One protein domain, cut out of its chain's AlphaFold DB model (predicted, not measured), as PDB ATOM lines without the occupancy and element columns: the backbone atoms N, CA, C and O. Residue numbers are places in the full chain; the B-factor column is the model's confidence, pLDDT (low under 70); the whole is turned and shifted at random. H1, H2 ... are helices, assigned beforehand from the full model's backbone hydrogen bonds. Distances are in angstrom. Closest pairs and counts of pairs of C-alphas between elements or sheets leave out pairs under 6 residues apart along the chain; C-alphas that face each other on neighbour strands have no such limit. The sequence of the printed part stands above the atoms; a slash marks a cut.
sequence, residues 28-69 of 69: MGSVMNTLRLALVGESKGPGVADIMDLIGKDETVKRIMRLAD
ATOM      1  N   MET A  28     277.486 245.574 235.012       95.94
ATOM      2  CA  MET A  28     276.346 244.650 235.087       95.94
ATOM      3  C   MET A  28     276.769 243.209 235.395       95.94
ATOM      4  O   MET A  28     276.211 242.581 236.289       95.94
ATOM      5  N   GLY A  29     277.782 242.694 234.689       95.50
ATOM      6  CA  GLY A  29     278.270 241.326 234.880       95.50
ATOM      7  C   GLY A  29     278.762 241.059 236.303       95.50
ATOM      8  O   GLY A  29     278.389 240.049 236.895       95.50
ATOM      9  N   SER A  30     279.532 241.987 236.881       95.69
ATOM     10  CA  SER A  30     280.013 241.878 238.262       95.69
ATOM     11  C   SER A  30     278.855 241.857 239.251       95.69
ATOM     12  O   SER A  30     278.797 240.961 240.083       95.69
ATOM     13  N   VAL A  31     277.896 242.782 239.123       95.94
ATOM     14  CA  VAL A  31     276.741 242.835 240.034       95.94
ATOM     15  C   VAL A  31     275.904 241.562 239.932       95.94
ATOM     16  O   VAL A  31     275.557 240.983 240.958       95.94
ATOM     17  N   MET A  32     275.626 241.076 238.720       96.06
ATOM     18  CA  MET A  32     274.861 239.839 238.531       96.06
ATOM     19  C   MET A  32     275.574 238.629 239.136       96.06
ATOM     20  O   MET A  32     274.936 237.812 239.791       96.06
ATOM     21  N   ASN A  33     276.892 238.518 238.963       96.19
ATOM     22  CA  ASN A  33     277.672 237.426 239.547       96.19
ATOM     23  C   ASN A  33     277.706 237.497 241.078       96.19
ATOM     24  O   ASN A  33     277.527 236.469 241.727       96.19
ATOM     25  N   THR A  34     277.869 238.693 241.651       95.69
ATOM     26  CA  THR A  34     277.817 238.908 243.104       95.69
ATOM     27  C   THR A  34     276.442 238.561 243.667       95.69
ATOM     28  O   THR A  34     276.353 237.863 244.671       95.69
ATOM     29  N   LEU A  35     275.360 238.982 243.004       96.38
ATOM     30  CA  LEU A  35     274.004 238.637 243.428       96.38
ATOM     31  C   LEU A  35     273.754 237.128 243.334       96.38
ATOM     32  O   LEU A  35     273.199 236.561 244.267       96.38
ATOM     33  N   ARG A  36     274.208 236.439 242.278       96.56
ATOM     34  CA  ARG A  36     274.109 234.968 242.220       96.56
ATOM     35  C   ARG A  36     274.855 234.309 243.376       96.56
ATOM     36  O   ARG A  36     274.282 233.465 244.057       96.56
ATOM     37  N   LEU A  37     276.078 234.754 243.660       95.69
ATOM     38  CA  LEU A  37     276.845 234.241 244.792       95.69
ATOM     39  C   LEU A  37     276.088 234.438 246.117       95.69
ATOM     40  O   LEU A  37     275.978 233.497 246.894       95.69
ATOM     41  N   ALA A  38     275.504 235.618 246.333       95.75
ATOM     42  CA  ALA A  38     274.701 235.923 247.519       95.75
ATOM     43  C   ALA A  38     273.478 235.009 247.658       95.75
ATOM     44  O   ALA A  38     273.161 234.523 248.742       95.75
ATOM     45  N   LEU A  39     272.765 234.802 246.551       96.31
ATOM     46  CA  LEU A  39     271.456 234.165 246.563       96.31
ATOM     47  C   LEU A  39     271.543 232.645 246.513       96.31
ATOM     48  O   LEU A  39     270.730 231.987 247.155       96.31
ATOM     49  N   VAL A  40     272.489 232.076 245.768       94.88
ATOM     50  CA  VAL A  40     272.567 230.623 245.531       94.88
ATOM     51  C   VAL A  40     273.921 230.005 245.881       94.88
ATOM     52  O   VAL A  40     274.075 228.796 245.756       94.88
ATOM     53  N   GLY A  41     274.891 230.795 246.354       94.44
ATOM     54  CA  GLY A  41     276.207 230.297 246.771       94.44
ATOM     55  C   GLY A  41     277.185 230.032 245.623       94.44
ATOM     56  O   GLY A  41     278.294 229.567 245.866       94.44
ATOM     57  N   GLU A  42     276.815 230.353 244.379       94.12
ATOM     58  CA  GLU A  42     277.685 230.227 243.208       94.12
ATOM     59  C   GLU A  42     277.468 231.396 242.236       94.12
ATOM     60  O   GLU A  42     276.362 231.912 242.102       94.12
ATOM     61  N   SER A  43     278.511 231.833 241.524       91.69
ATOM     62  CA  SER A  43     278.441 232.979 240.600       91.69
ATOM     63  C   SER A  43     277.816 232.658 239.234       91.69
ATOM     64  O   SER A  43     277.771 233.525 238.360       91.69
ATOM     65  N   LYS A  44     277.360 231.420 239.021       90.25
ATOM     66  CA  LYS A  44     276.755 230.928 237.775       90.25
ATOM     67  C   LYS A  44     275.351 230.389 238.047       90.25
ATOM     68  O   LYS A  44     275.040 230.030 239.175       90.25
ATOM     69  N   GLY A  45     274.519 230.312 237.011       88.38
ATOM     70  CA  GLY A  45     273.177 229.746 237.119       88.38
ATOM     71  C   GLY A  45     272.096 230.633 236.499       88.38
ATOM     72  O   GLY A  45     272.409 231.426 235.606       88.38
ATOM     73  N   PRO A  46     270.837 230.483 236.955       92.69
ATOM     74  CA  PRO A  46     269.682 231.190 236.407       92.69
ATOM     75  C   PRO A  46     269.785 232.724 236.467       92.69
ATOM     76  O   PRO A  46     270.714 233.309 237.044       92.69
ATOM     77  N   GLY A  47     268.810 233.390 235.844       95.44
ATOM     78  CA  GLY A  47     268.649 234.836 235.937       95.44
ATOM     79  C   GLY A  47     268.472 235.273 237.390       95.44
ATOM     80  O   GLY A  47     267.788 234.615 238.170       95.44
ATOM     81  N   VAL A  48     269.100 236.387 237.774       97.06
ATOM     82  CA  VAL A  48     269.012 236.897 239.154       97.06
ATOM     83  C   VAL A  48     267.563 237.203 239.528       97.06
ATOM     84  O   VAL A  48     267.141 236.867 240.628       97.06
ATOM     85  N   ALA A  49     266.790 237.774 238.605       97.19
ATOM     86  CA  ALA A  49     265.383 238.055 238.840       97.19
ATOM     87  C   ALA A  49     264.534 236.784 238.981       97.19
ATOM     88  O   ALA A  49     263.680 236.755 239.856       97.19
ATOM     89  N   ASP A  50     264.808 235.724 238.205       97.56
ATOM     90  CA  ASP A  50     264.143 234.421 238.377       97.56
ATOM     91  C   ASP A  50     264.396 233.845 239.777       97.56
ATOM     92  O   ASP A  50     263.484 233.346 240.430       97.56
ATOM     93  N   ILE A  51     265.644 233.928 240.253       97.69
ATOM     94  CA  ILE A  51     266.023 233.442 241.586       97.69
ATOM     95  C   ILE A  51     265.294 234.242 242.664       97.69
ATOM     96  O   ILE A  51     264.730 233.648 243.579       97.69
ATOM     97  N   MET A  52     265.326 235.574 242.565       97.62
ATOM     98  CA  MET A  52     264.677 236.457 243.530       97.62
ATOM     99  C   MET A  52     263.169 236.193 243.581       97.62
ATOM    100  O   MET A  52     262.641 235.972 244.665       97.62
ATOM    101  N   ASP A  53     262.500 236.143 242.427       97.75
ATOM    102  CA  ASP A  53     261.063 235.863 242.316       97.75
ATOM    103  C   ASP A  53     260.688 234.523 242.968       97.75
ATOM    104  O   ASP A  53     259.750 234.444 243.758       97.75
ATOM    105  N   LEU A  54     261.495 233.482 242.730       97.56
ATOM    106  CA  LEU A  54     261.272 232.149 243.285       97.56
ATOM    107  C   LEU A  54     261.395 232.094 244.816       97.56
ATOM    108  O   LEU A  54     260.596 231.425 245.470       97.56
ATOM    109  N   ILE A  55     262.419 232.732 245.393       97.06
ATOM    110  CA  ILE A  55     262.674 232.665 246.846       97.06
ATOM    111  C   ILE A  55     261.924 233.744 247.636       97.06
ATOM    112  O   ILE A  55     261.836 233.658 248.861       97.06
ATOM    113  N   GLY A  56     261.396 234.758 246.952       96.94
ATOM    114  CA  GLY A  56     260.671 235.871 247.546       96.94
ATOM    115  C   GLY A  56     261.559 236.974 248.134       96.94
ATOM    116  O   GLY A  56     262.787 236.871 248.250       96.94
ATOM    117  N   LYS A  57     260.898 238.075 248.508       96.50
ATOM    118  CA  LYS A  57     261.522 239.335 248.944       96.50
ATOM    119  C   LYS A  57     262.350 239.186 250.213       96.50
ATOM    120  O   LYS A  57     263.521 239.562 250.225       96.50
ATOM    121  N   ASP A  58     261.752 238.622 251.255       96.12
ATOM    122  CA  ASP A  58     262.364 238.563 252.585       96.12
ATOM    123  C   ASP A  58     263.646 237.723 252.570       96.12
ATOM    124  O   ASP A  58     264.682 238.144 253.087       96.12
ATOM    125  N   GLU A  59     263.612 236.568 251.901       97.12
ATOM    126  CA  GLU A  59     264.781 235.698 251.773       97.12
ATOM    127  C   GLU A  59     265.852 236.318 250.862       97.12
ATOM    128  O   GLU A  59     267.042 236.228 251.171       97.12
ATOM    129  N   THR A  60     265.452 237.013 249.788       97.25
ATOM    130  CA  THR A  60     266.376 237.772 248.929       97.25
ATOM    131  C   THR A  60     267.153 238.814 249.734       97.25
ATOM    132  O   THR A  60     268.386 238.829 249.700       97.25
ATOM    133  N   VAL A  61     266.453 239.675 250.482       95.75
ATOM    134  CA  VAL A  61     267.081 240.745 251.275       95.75
ATOM    135  C   VAL A  61     267.977 240.148 252.354       95.75
ATOM    136  O   VAL A  61     269.138 240.536 252.474       95.75
ATOM    137  N   LYS A  62     267.485 239.143 253.085       96.00
ATOM    138  CA  LYS A  62     268.255 238.449 254.123       96.00
ATOM    139  C   LYS A  62     269.564 237.858 253.593       96.00
ATOM    140  O   LYS A  62     270.590 237.980 254.256       96.00
ATOM    141  N   ARG A  63     269.553 237.213 252.420       96.06
ATOM    142  CA  ARG A  63     270.764 236.633 251.813       96.06
ATOM    143  C   ARG A  63     271.751 237.693 251.340       96.06
ATOM    144  O   ARG A  63     272.946 237.514 251.537       96.06
ATOM    145  N   ILE A  64     271.264 238.794 250.766       95.12
ATOM    146  CA  ILE A  64     272.121 239.907 250.337       95.12
ATOM    147  C   ILE A  64     272.793 240.576 251.542       95.12
ATOM    148  O   ILE A  64     273.995 240.819 251.498       95.12
ATOM    149  N   MET A  65     272.051 240.824 252.626       92.94
ATOM    150  CA  MET A  65     272.598 241.480 253.820       92.94
ATOM    151  C   MET A  65     273.710 240.668 254.491       92.94
ATOM    152  O   MET A  65     274.663 241.255 254.980       92.94
ATOM    153  N   ARG A  66     273.667 239.330 254.422       92.50
ATOM    154  CA  ARG A  66     274.751 238.466 254.934       92.50
ATOM    155  C   ARG A  66     276.117 238.686 254.275       92.50
ATOM    156  O   ARG A  66     277.100 238.203 254.815       92.50
ATOM    157  N   LEU A  67     276.174 239.311 253.097       84.88
ATOM    158  CA  LEU A  67     277.434 239.660 252.428       84.88
ATOM    159  C   LEU A  67     277.912 241.086 252.733       84.88
ATOM    160  O   LEU A  67     279.017 241.442 252.331       84.88
ATOM    161  N   ALA A  68     277.049 241.924 253.309       77.00
ATOM    162  CA  ALA A  68     277.366 243.314 253.625       77.00
ATOM    163  C   ALA A  68     278.006 243.474 255.017       77.00
ATOM    164  O   ALA A  68     278.575 244.532 255.285       77.00
ATOM    165  N   ASP A  69     277.911 242.431 255.849       55.88
ATOM    166  CA  ASP A  69     278.659 242.239 257.098       55.88
ATOM    167  C   ASP A  69     280.024 241.577 256.828       55.88
ATOM    168  O   ASP A  69     281.013 241.968 257.492       55.88
TER     169      ASP A  69
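This is residues 28 to 69 of the 69 residues of an uncharacterized protein of uncultured bacterium (UniProt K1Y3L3). Two short helices, H1 and H2, lie side by side and run the same way, and a third, H3, crosses over their later ends, from the end of H2 back to the later part of H1. Between H1 and H2 the link of residues 41 to 47 folds back, so that H2 starts beside H1 and not beyond its end. The printed part has 42 residues with three named helices, in the order H1, H2, H3, and no named strand; the class is all helix. The whole is compact, with a radius of gyration of the C-alphas of 9.4 A, and rounded, spanning 24 by 23 by 16 A along its three main axes.

Begin with H1, residues 28 to 40, the longest helix, and look at Arg 36. Its C-alpha is 6.3 A from that of Val 48 in H2, residues 48 to 55, and these are the closest C-alphas of the two helices. H1 and H2 touch, running the same way at a shallow tilt of 20 degrees, and their centres are 11.9 A apart. Go on to H3, residues 57 to 65, which touches H1. H1 touches H3 with residues 35 to 39 alone. The closest C-alphas of H1 and H3 are those of Ala 38 and Ile 64, 5.5 A apart, and the two helices stand about perpendicular, at 74 degrees. H2 and H3 are close but not clearly touching, with their closest C-alphas, those of Met 52 and Thr 60, 5.8 A apart. These two run opposite ways at a steep tilt of 60 degrees. On the backbone of H1, H2 and H3, every O i to N i+4 pair is within hydrogen-bond range.

Find C-alpha 28 at (276.346, 244.650, 235.087); from there H1 runs 17.9 A to C-alpha 40 at (272.567, 230.623, 245.531). H2 begins at Val 48 and covers 10.8 A from its first to its last C-alpha, that of Ile 55. H3 begins at Lys 57 and runs 12.3 A to C-alpha 65 at (272.598, 241.480, 253.820).

Look at Pro 46 and Asp 69 for the two C-alphas farthest apart, 25.1 A. The first and last printed C-alphas, of Met 28 and Asp 69, are 22.3 A apart. The printed part has no cut and ends at residue 69, the chain's last residue. The link from H1 to H2 has 7 residues and is short; the link from H2 to H3 has 1 residue and is tight; neither is long. The mean pLDDT of the printed part is 93.9, and residue 69 is the one printed residue under 70.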